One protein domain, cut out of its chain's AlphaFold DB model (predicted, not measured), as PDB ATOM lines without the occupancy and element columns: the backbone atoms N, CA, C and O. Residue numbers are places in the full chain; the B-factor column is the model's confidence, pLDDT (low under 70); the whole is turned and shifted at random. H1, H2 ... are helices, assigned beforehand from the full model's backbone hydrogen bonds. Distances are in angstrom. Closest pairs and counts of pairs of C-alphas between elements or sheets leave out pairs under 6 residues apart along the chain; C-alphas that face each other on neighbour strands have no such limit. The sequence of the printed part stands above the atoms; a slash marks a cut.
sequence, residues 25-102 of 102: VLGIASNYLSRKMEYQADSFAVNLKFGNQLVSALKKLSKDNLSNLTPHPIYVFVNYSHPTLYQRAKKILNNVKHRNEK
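Overview. This is residues 25 to 102 of the 102 residues of the protein "Peptidase_M48 domain-containing protein" of Bacteroidetes bacterium (UniProt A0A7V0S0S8). The long helix H1 makes one side of the domain and H2 folds back from near its end, so that the two open as a V; H4 packs on both arms, antiparallel to H2, across the side of the V. The short helix H3 packs crosswise on H1 near its first residues, at the open end of the V, reached from H2 by residues 65 to 72. The printed part has 78 residues with four named helices, H1, H2, H3 and H4 in that order, and no named strand; the class is all helix. The whole is compact, with a radius of gyration of the C-alphas of 13.3 A, yet elongated in outline, spanning 41 by 26 by 16 A.

Arrangement. H1, residues 25 to 47, is the hub and touches three other helices. With residues 42 to 46 alone it touches H2, residues 51 to 64; the closest C-alphas are those of Ala 45 and Gly 51, 5.7 A apart. These two run opposite ways at a steep tilt of 49 degrees. With residues 27 to 32 alone H1 touches H3, residues 73 to 79, the closest C-alphas being those of Ile 28 and Val 78 at 5.4 A. Their lines are only just about perpendicular, at 73 degrees. With residues 39 to 47 alone H1 touches H4, residues 85 to 100, the closest C-alphas being those of Val 46 and Val 96 at 6.1 A. H1 and H4 run the same way at a shallow tilt of 34.6 degrees, only just short of steep. H2 and H4 touch with 13 pairs of C-alphas within 8 A, the closest those of Val 55 and Ala 89 at 5.6 A, and run opposite ways at a shallow tilt of 14 degrees. The helix packing is part aligned, part crossed. H3 is apart from H2 and from H4. In H1, H2, H3 and H4 every backbone O i to N i+4 pair is within hydrogen-bond range.

Along the chain. H1 begins at C-alpha 25 (84.545, 5.175, 93.241) and runs 33.8 A to C-alpha 47 (53.092, 4.818, 105.568). H2, residues 51 to 64, is 20.0 A long. H3, residues 73 to 79, measures 10.1 A. H4, residues 85 to 100, runs 22.5 A from its first to its last C-alpha and ends at C-alpha 100 (45.444, 10.452, 101.292).

Size, cuts and confidence. The two C-alphas farthest apart are those of Val 25 and Lys 102, the first and last printed residues, at 41.2 A. The printed part has no cut. The links from H1 to H2 and from H3 to H4 are tight, the one from H2 to H3 is short, and no link is long. The mean pLDDT of the printed part is 94.7; residue 102, the chain's last, is the one printed residue under 70.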
ATOM      1  N   VAL A  25      85.574   5.872  94.031       96.50
ATOM      2  CA  VAL A  25      84.545   5.175  93.241       96.50
ATOM      3  C   VAL A  25      83.591   4.402  94.153       96.50
ATOM      4  O   VAL A  25      82.369   4.518  94.016       96.50
ATOM      5  N   LEU A  26      84.136   3.666  95.126       97.06
ATOM      6  CA  LEU A  26      83.340   2.958  96.129       97.06
ATOM      7  C   LEU A  26      82.510   3.928  96.979       97.06
ATOM      8  O   LEU A  26      81.345   3.653  97.260       97.06
ATOM      9  N   GLY A  27      83.067   5.085  97.329       97.00
ATOM     10  CA  GLY A  27      82.395   6.151  98.063       97.00
ATOM     11  C   GLY A  27      81.195   6.710  97.304       97.00
ATOM     12  O   GLY A  27      80.113   6.831  97.875       97.00
ATOM     13  N   ILE A  28      81.327   6.964  95.998       97.19
ATOM     14  CA  ILE A  28      80.207   7.412  95.153       97.19
ATOM     15  C   ILE A  28      79.105   6.342  95.096       97.19
ATOM     16  O   ILE A  28      77.920   6.665  95.236       97.19
ATOM     17  N   ALA A  29      79.474   5.068  94.927       97.56
ATOM     18  CA  ALA A  29      78.520   3.958  94.924       97.56
ATOM     19  C   ALA A  29      77.803   3.810  96.281       97.56
ATOM     20  O   ALA A  29      76.579   3.662  96.333       97.56
ATOM     21  N   SER A  30      78.548   3.929  97.381       97.81
ATOM     22  CA  SER A  30      78.022   3.912  98.748       97.81
ATOM     23  C   SER A  30      77.073   5.086  99.013       97.81
ATOM     24  O   SER A  30      75.973   4.896  99.536       97.81
ATOM     25  N   ASN A  31      77.429   6.291  98.560       97.50
ATOM     26  CA  ASN A  31      76.575   7.474  98.640       97.50
ATOM     27  C   ASN A  31      75.272   7.279  97.855       97.50
ATOM     28  O   ASN A  31      74.193   7.624  98.336       97.50
ATOM     29  N   TYR A  32      75.329   6.671  96.667       97.12
ATOM     30  CA  TYR A  32      74.127   6.329  95.905       97.12
ATOM     31  C   TYR A  32      73.214   5.351  96.658       97.12
ATOM     32  O   TYR A  32      72.005   5.591  96.751       97.12
ATOM     33  N   LEU A  33      73.780   4.281  97.222       98.00
ATOM     34  CA  LEU A  33      73.018   3.311  98.006       98.00
ATOM     35  C   LEU A  33      72.390   3.969  99.240       98.00
ATOM     36  O   LEU A  33      71.193   3.809  99.476       98.00
ATOM     37  N   SER A  34      73.159   4.783  99.961       98.06
ATOM     38  CA  SER A  34      72.704   5.531 101.137       98.06
ATOM     39  C   SER A  34      71.508   6.431 100.809       98.06
ATOM     40  O   SER A  34      70.474   6.365 101.475       98.06
ATOM     41  N   ARG A  35      71.563   7.175  99.695       97.81
ATOM     42  CA  ARG A  35      70.433   7.997  99.223       97.81
ATOM     43  C   ARG A  35      69.189   7.168  98.909       97.81
ATOM     44  O   ARG A  35      68.070   7.608  99.175       97.81
ATOM     45  N   LYS A  36      69.357   5.971  98.342       97.81
ATOM     46  CA  LYS A  36      68.242   5.050  98.081       97.81
ATOM     47  C   LYS A  36      67.600   4.574  99.390       97.81
ATOM     48  O   LYS A  36      66.373   4.503  99.448       97.81
ATOM     49  N   MET A  37      68.402   4.281 100.413       98.25
ATOM     50  CA  MET A  37      67.925   3.857 101.734       98.25
ATOM     51  C   MET A  37      67.168   4.977 102.456       98.25
ATOM     52  O   MET A  37      66.077   4.729 102.965       98.25
ATOM     53  N   GLU A  38      67.656   6.222 102.401       97.94
ATOM     54  CA  GLU A  38      66.935   7.392 102.933       97.94
ATOM     55  C   GLU A  38      65.528   7.515 102.347       97.94
ATOM     56  O   GLU A  38      64.551   7.678 103.071       97.94
ATOM     57  N   TYR A  39      65.386   7.361 101.027       98.00
ATOM     58  CA  TYR A  39      64.070   7.433 100.396       98.00
ATOM     59  C   TYR A  39      63.128   6.292 100.793       98.00
ATOM     60  O   TYR A  39      61.909   6.485 100.795       98.00
ATOM     61  N   GLN A  40      63.666   5.108 101.084       98.12
ATOM     62  CA  GLN A  40      62.871   3.991 101.592       98.12
ATOM     63  C   GLN A  40      62.414   4.271 103.026       98.12
ATOM     64  O   GLN A  40      61.230   4.106 103.316       98.12
ATOM     65  N   ALA A  41      63.306   4.780 103.879       97.88
ATOM     66  CA  ALA A  41      62.987   5.184 105.246       97.88
ATOM     67  C   ALA A  41      61.938   6.310 105.290       97.88
ATOM     68  O   ALA A  41      60.949   6.214 106.016       97.88
ATOM     69  N   ASP A  42      62.082   7.330 104.441       98.25
ATOM     70  CA  ASP A  42      61.105   8.415 104.295       98.25
ATOM     71  C   ASP A  42      59.726   7.874 103.887       98.25
ATOM     72  O   ASP A  42      58.696   8.262 104.441       98.25
ATOM     73  N   SER A  43      59.693   6.940 102.933       97.44
ATOM     74  CA  SER A  43      58.446   6.310 102.479       97.44
ATOM     75  C   SER A  43      57.810   5.454 103.579       97.44
ATOM     76  O   SER A  43      56.593   5.479 103.755       97.44
ATOM     77  N   PHE A  44      58.625   4.750 104.365       97.44
ATOM     78  CA  PHE A  44      58.169   3.999 105.531       97.44
ATOM     79  C   PHE A  44      57.513   4.916 106.576       97.44
ATOM     80  O   PHE A  44      56.401   4.639 107.025       97.44
ATOM     81  N   ALA A  45      58.119   6.066 106.887       97.31
ATOM     82  CA  ALA A  45      57.530   7.051 107.796       97.31
ATOM     83  C   ALA A  45      56.196   7.625 107.278       97.31
ATOM     84  O   ALA A  45      55.265   7.844 108.057       97.31
ATOM     85  N   VAL A  46      56.061   7.836 105.962       97.19
ATOM     86  CA  VAL A  46      54.791   8.260 105.343       97.19
ATOM     87  C   VAL A  46      53.695   7.208 105.526       97.19
ATOM     88  O   VAL A  46      52.559   7.566 105.859       97.19
ATOM     89  N   ASN A  47      54.029   5.925 105.361       95.94
ATOM     90  CA  ASN A  47      53.092   4.818 105.568       95.94
ATOM     91  C   ASN A  47      52.598   4.754 107.020       95.94
ATOM     92  O   ASN A  47      51.415   4.521 107.255       95.94
ATOM     93  N   LEU A  48      53.470   5.073 107.981       96.75
ATOM     94  CA  LEU A  48      53.133   5.200 109.404       96.75
ATOM     95  C   LEU A  48      52.411   6.512 109.772       96.75
ATOM     96  O   LEU A  48      52.188   6.792 110.944       96.75
ATOM     97  N   LYS A  49      52.013   7.323 108.784       95.81
ATOM     98  CA  LYS A  49      51.350   8.628 108.961       95.81
ATOM     99  C   LYS A  49      52.206   9.716 109.629       95.81
ATOM    100  O   LYS A  49      51.656  10.731 110.048       95.81
ATOM    101  N   PHE A  50      53.531   9.570 109.646       97.44
ATOM    102  CA  PHE A  50      54.460  10.556 110.218       97.44
ATOM    103  C   PHE A  50      55.082  11.515 109.189       97.44
ATOM    104  O   PHE A  50      55.963  12.299 109.530       97.44
ATOM    105  N   GLY A  51      54.650  11.482 107.923       96.69
ATOM    106  CA  GLY A  51      55.286  12.246 106.840       96.69
ATOM    107  C   GLY A  51      55.364  13.762 107.083       96.69
ATOM    108  O   GLY A  51      56.412  14.369 106.877       96.69
ATOM    109  N   ASN A  52      54.291  14.383 107.577       96.25
ATOM    110  CA  ASN A  52      54.279  15.828 107.846       96.25
ATOM    111  C   ASN A  52      55.193  16.201 109.026       96.25
ATOM    112  O   ASN A  52      55.925  17.192 108.963       96.25
ATOM    113  N   GLN A  53      55.185  15.386 110.084       97.56
ATOM    114  CA  GLN A  53      56.052  15.543 111.249       97.56
ATOM    115  C   GLN A  53      57.523  15.378 110.855       97.56
ATOM    116  O   GLN A  53      58.357  16.180 111.270       97.56
ATOM    117  N   LEU A  54      57.826  14.405 109.991       97.69
ATOM    118  CA  LEU A  54      59.164  14.181 109.452       97.69
ATOM    119  C   LEU A  54      59.674  15.407 108.686       97.69
ATOM    120  O   LEU A  54      60.779  15.868 108.947       97.69
ATOM    121  N   VAL A  55      58.866  15.999 107.800       97.62
ATOM    122  CA  VAL A  55      59.258  17.228 107.083       97.62
ATOM    123  C   VAL A  55      59.546  18.376 108.052       97.62
ATOM    124  O   VAL A  55      60.511  19.115 107.854       97.62
ATOM    125  N   SER A  56      58.737  18.529 109.103       97.81
ATOM    126  CA  SER A  56      58.963  19.544 110.138       97.81
ATOM    127  C   SER A  56      60.284  19.314 110.882       97.81
ATOM    128  O   SER A  56      61.100  20.230 111.000       97.81
ATOM    129  N   ALA A  57      60.544  18.072 111.301       97.00
ATOM    130  CA  ALA A  57      61.782  17.687 111.972       97.00
ATOM    131  C   ALA A  57      63.016  17.919 111.086       97.00
ATOM    132  O   ALA A  57      63.998  18.498 111.545       97.00
ATOM    133  N   LEU A  58      62.947  17.555 109.801       96.25
ATOM    134  CA  LEU A  58      64.031  17.770 108.840       96.25
ATOM    135  C   LEU A  58      64.326  19.261 108.619       96.25
ATOM    136  O   LEU A  58      65.490  19.654 108.553       96.25
ATOM    137  N   LYS A  59      63.293  20.111 108.541       96.19
ATOM    138  CA  LYS A  59      63.470  21.571 108.454       96.19
ATOM    139  C   LYS A  59      64.144  22.132 109.702       96.19
ATOM    140  O   LYS A  59      65.048  22.953 109.574       96.19
ATOM    141  N   LYS A  60      63.718  21.684 110.887       96.31
ATOM    142  CA  LYS A  60      64.322  22.095 112.158       96.31
ATOM    143  C   LYS A  60      65.798  21.693 112.212       96.31
ATOM    144  O   LYS A  60      66.641  22.559 112.395       96.31
ATOM    145  N   LEU A  61      66.110  20.431 111.923       95.25
ATOM    146  CA  LEU A  61      67.484  19.928 111.898       95.25
ATOM    147  C   LEU A  61      68.369  20.696 110.904       95.25
ATOM    148  O   LEU A  61      69.496  21.057 111.220       95.25
ATOM    149  N   SER A  62      67.853  20.986 109.709       93.44
ATOM    150  CA  SER A  62      68.589  21.757 108.702       93.44
ATOM    151  C   SER A  62      68.850  23.200 109.131       93.44
ATOM    152  O   SER A  62      69.888  23.752 108.766       93.44
ATOM    153  N   LYS A  63      67.911  23.817 109.857       93.44
ATOM    154  CA  LYS A  63      68.081  25.156 110.427       93.44
ATOM    155  C   LYS A  63      69.143  25.134 111.523       93.44
ATOM    156  O   LYS A  63      70.052  25.953 111.486       93.44
ATOM    157  N   ASP A  64      69.034  24.187 112.451       95.12
ATOM    158  CA  ASP A  64      69.926  24.066 113.605       95.12
ATOM    159  C   ASP A  64      71.371  23.764 113.162       95.12
ATOM    160  O   ASP A  64      72.319  24.298 113.729       95.12
ATOM    161  N   ASN A  65      71.538  23.001 112.076       93.19
ATOM    162  CA  ASN A  65      72.844  22.664 111.503       93.19
ATOM    163  C   ASN A  65      73.337  23.651 110.424       93.19
ATOM    164  O   ASN A  65      74.325  23.348 109.756       93.19
ATOM    165  N   LEU A  66      72.641  24.775 110.189       89.88
ATOM    166  CA  LEU A  66      72.981  25.780 109.161       89.88
ATOM    167  C   LEU A  66      73.299  25.160 107.786       89.88
ATOM    168  O   LEU A  66      74.236  25.557 107.091       89.88
ATOM    169  N   SER A  67      72.541  24.130 107.407       86.50
ATOM    170  CA  SER A  67      72.863  23.314 106.237       86.50
ATOM    171  C   SER A  67      72.700  24.100 104.936       86.50
ATOM    172  O   SER A  67      71.734  24.844 104.767       86.50
ATOM    173  N   ASN A  68      73.605  23.883 103.975       85.00
ATOM    174  CA  ASN A  68      73.471  24.459 102.639       85.00
ATOM    175  C   ASN A  68      72.210  23.905 101.952       85.00
ATOM    176  O   ASN A  68      72.110  22.710 101.670       85.00
ATOM    177  N   LEU A  69      71.252  24.786 101.673       78.38
ATOM    178  CA  LEU A  69      69.958  24.427 101.094       78.38
ATOM    179  C   LEU A  69      70.007  24.258  99.568       78.38
ATOM    180  O   LEU A  69      69.123  23.619  98.996       78.38
ATOM    181  N   THR A  70      71.036  24.802  98.913       83.75
ATOM    182  CA  THR A  70      71.189  24.836  97.448       83.75
ATOM    183  C   THR A  70      72.592  24.415  96.989       83.75
ATOM    184  O   THR A  70      73.274  25.170  96.292       83.75
ATOM    185  N   PRO A  71      73.071  23.220  97.373       89.69
ATOM    186  CA  PRO A  71      74.339  22.703  96.880       89.69
ATOM    187  C   PRO A  71      74.255  22.356  95.388       89.69
ATOM    188  O   PRO A  71      73.209  21.946  94.879       89.69
ATOM    189  N   HIS A  72      75.383  22.478  94.689       93.75
ATOM    190  CA  HIS A  72      75.462  22.138  93.272       93.75
ATOM    191  C   HIS A  72      75.171  20.636  93.038       93.75
ATOM    192  O   HIS A  72      75.706  19.802  93.777       93.75
ATOM    193  N   PRO A  73      74.399  20.243  92.004       92.38
ATOM    194  CA  PRO A  73      73.966  18.854  91.815       92.38
ATOM    195  C   PRO A  73      75.106  17.831  91.729       92.38
ATOM    196  O   PRO A  73      75.011  16.755  92.315       92.38
ATOM    197  N   ILE A  74      76.204  18.178  91.048       94.19
ATOM    198  CA  ILE A  74      77.379  17.296  90.923       94.19
ATOM    199  C   ILE A  74      78.036  17.078  92.289       94.19
ATOM    200  O   ILE A  74      78.412  15.961  92.633       94.19
ATOM    201  N   TYR A  75      78.113  18.132  93.103       94.31
ATOM    202  CA  TYR A  75      78.695  18.048  94.436       94.31
ATOM    203  C   TYR A  75      77.864  17.141  95.349       94.31
ATOM    204  O   TYR A  75      78.426  16.306  96.055       94.31
ATOM    205  N   VAL A  76      76.532  17.240  95.274       93.81
ATOM    206  CA  VAL A  76      75.610  16.333  95.981       93.81
ATOM    207  C   VAL A  76      75.795  14.895  95.508       93.81
ATOM    208  O   VAL A  76      75.885  13.981  96.321       93.81
ATOM    209  N   PHE A  77      75.865  14.677  94.193       94.19
ATOM    210  CA  PHE A  77      75.995  13.337  93.632       94.19
ATOM    211  C   PHE A  77      77.247  12.615  94.142       94.19
ATOM    212  O   PHE A  77      77.146  11.460  94.570       94.19
ATOM    213  N   VAL A  78      78.387  13.311  94.132       95.12
ATOM    214  CA  VAL A  78      79.685  12.749  94.519       95.12
ATOM    215  C   VAL A  78      79.819  12.633  96.036       95.12
ATOM    216  O   VAL A  78      80.175  11.566  96.528       95.12
ATOM    217  N   ASN A  79      79.503  13.694  96.785       95.19
ATOM    218  CA  ASN A  79      79.918  13.812  98.186       95.19
ATOM    219  C   ASN A  79      78.804  13.564  99.207       95.19
ATOM    220  O   ASN A  79      79.106  13.318 100.370       95.19
ATOM    221  N   TYR A  80      77.523  13.671  98.833       95.50
ATOM    222  CA  TYR A  80      76.446  13.585  99.824       95.50
ATOM    223  C   TYR A  80      75.937  12.152  99.950       95.50
ATOM    224  O   TYR A  80      75.366  11.597  99.005       95.50
ATOM    225  N   SER A  81      76.045  11.594 101.153       95.31
ATOM    226  CA  SER A  81      75.432  10.313 101.523       95.31
ATOM    227  C   SER A  81      73.900  10.376 101.572       95.31
ATOM    228  O   SER A  81      73.236   9.354 101.413       95.31
ATOM    229  N   HIS A  82      73.321  11.572 101.725       94.44
ATOM    230  CA  HIS A  82      71.875  11.784 101.824       94.44
ATOM    231  C   HIS A  82      71.364  12.758 100.749       94.44
ATOM    232  O   HIS A  82      72.099  13.652 100.317       94.44
ATOM    233  N   PRO A  83      70.101  12.630 100.297       94.44
ATOM    234  CA  PRO A  83      69.498  13.615  99.409       94.44
ATOM    235  C   PRO A  83      69.325  14.961 100.121       94.44
ATOM    236  O   PRO A  83      69.243  15.021 101.350       94.44
ATOM    237  N   THR A  84      69.220  16.050  99.359       94.81
ATOM    238  CA  THR A  84      69.034  17.381  99.955       94.81
ATOM    239  C   THR A  84      67.693  17.485 100.684       94.81
ATOM    240  O   THR A  84      66.730  16.786 100.344       94.81
ATOM    241  N   LEU A  85      67.593  18.409 101.651       94.62
ATOM    242  CA  LEU A  85      66.333  18.682 102.356       94.62
ATOM    243  C   LEU A  85      65.181  18.906 101.369       94.62
ATOM    244  O   LEU A  85      64.101  18.345 101.540       94.62
ATOM    245  N   TYR A  86      65.426  19.698 100.322       93.56
ATOM    246  CA  TYR A  86      64.437  19.981  99.288       93.56
ATOM    247  C   TYR A  86      63.944  18.702  98.594       93.56
ATOM    248  O   TYR A  86      62.738  18.498  98.464       93.56
ATOM    249  N   GLN A  87      64.861  17.816  98.189       95.06
ATOM    250  CA  GLN A  87      64.518  16.555  97.522       95.06
ATOM    251  C   GLN A  87      63.673  15.646  98.423       95.06
ATOM    252  O   GLN A  87      62.644  15.127  97.979       95.06
ATOM    253  N   ARG A  88      64.070  15.496  99.694       97.00
ATOM    254  CA  ARG A  88      63.336  14.688 100.679       97.00
ATOM    255  C   ARG A  88      61.963  15.269 100.966       97.00
ATOM    256  O   ARG A  88      60.966  14.577 100.796       97.00
ATOM    257  N   ALA A  89      61.892  16.555 101.316       96.81
ATOM    258  CA  ALA A  89      60.634  17.219 101.639       96.81
ATOM    259  C   ALA A  89      59.642  17.148 100.473       96.81
ATOM    260  O   ALA A  89      58.483  16.793 100.679       96.81
ATOM    261  N   LYS A  90      60.098  17.399  99.238       96.88
ATOM    262  CA  LYS A  90      59.264  17.273  98.037       96.88
ATOM    263  C   LYS A  90      58.713  15.857  97.873       96.88
ATOM    264  O   LYS A  90      57.516  15.689  97.659       96.88
ATOM    265  N   LYS A  91      59.567  14.833  97.993       97.50
ATOM    266  CA  LYS A  91      59.144  13.435  97.837       97.50
ATOM    267  C   LYS A  91      58.194  12.991  98.949       97.50
ATOM    268  O   LYS A  91      57.181  12.367  98.655       97.50
ATOM    269  N   ILE A  92      58.480  13.352 100.200       98.00
ATOM    270  CA  ILE A  92      57.625  13.042 101.350       98.00
ATOM    271  C   ILE A  92      56.241  13.669 101.169       98.00
ATOM    272  O   ILE A  92      55.245  12.963 101.283       98.00
ATOM    273  N   LEU A  93      56.162  14.962 100.838       97.31
ATOM    274  CA  LEU A  93      54.882  15.656 100.657       97.31
ATOM    275  C   LEU A  93      54.068  15.074  99.492       97.31
ATOM    276  O   LEU A  93      52.863  14.874  99.636       97.31
ATOM    277  N   ASN A  94      54.722  14.728  98.379       97.25
ATOM    278  CA  ASN A  94      54.065  14.034  97.267       97.25
ATOM    279  C   ASN A  94      53.516  12.667  97.704       97.25
ATOM    280  O   ASN A  94      52.365  12.344  97.421       97.25
ATOM    281  N   ASN A  95      54.303  11.881  98.444       96.38
ATOM    282  CA  ASN A  95      53.875  10.575  98.946       96.38
ATOM    283  C   ASN A  95      52.719  10.690  99.957       96.38
ATOM    284  O   ASN A  95      51.803   9.872  99.928       96.38
ATOM    285  N   VAL A  96      52.732  11.706 100.832       96.12
ATOM    286  CA  VAL A  96      51.624  11.994 101.761       96.12
ATOM    287  C   VAL A  96      50.346  12.308 100.987       96.12
ATOM    288  O   VAL A  96      49.298  11.756 101.315       96.12
ATOM    289  N   LYS A  97      50.431  13.144  99.944       94.25
ATOM    290  CA  LYS A  97      49.287  13.476  99.086       94.25
ATOM    291  C   LYS A  97      48.699  12.221  98.433       94.25
ATOM    292  O   LYS A  97      47.524  11.938  98.636       94.25
ATOM    293  N   HIS A  98      49.527  11.421  97.761       91.62
ATOM    294  CA  HIS A  98      49.081  10.185  97.108       91.62
ATOM    295  C   HIS A  98      48.504   9.146  98.073       91.62
ATOM    296  O   HIS A  98      47.639   8.366  97.689       91.62
ATOM    297  N   ARG A  99      48.985   9.104  99.319       92.38
ATOM    298  CA  ARG A  99      48.439   8.212 100.344       92.38
ATOM    299  C   ARG A  99      47.043   8.641 100.806       92.38
ATOM    300  O   ARG A  99      46.264   7.771 101.153       92.38
ATOM    301  N   ASN A 100      46.750   9.940 100.854       85.88
ATOM    302  CA  ASN A 100      45.444  10.452 101.292       85.88
ATOM    303  C   ASN A 100      44.376  10.401 100.184       85.88
ATOM    304  O   ASN A 100      43.193  10.497 100.485       85.88
ATOM    305  N   GLU A 101      44.795  10.294  98.920       85.88
ATOM    306  CA  GLU A 101      43.920  10.121  97.749       85.88
ATOM    307  C   GLU A 101      43.482   8.656  97.533       85.88
ATOM    308  O   GLU A 101      42.647   8.394  96.669       85.88
ATOM    309  N   LYS A 102      44.053   7.710  98.290       64.56
ATOM    310  CA  LYS A 102      43.691   6.285  98.312       64.56
ATOM    311  C   LYS A 102      42.839   5.964  99.531       64.56
ATOM    312  O   LYS A 102      41.948   5.104  99.377       64.56
TER     313      LYS A 102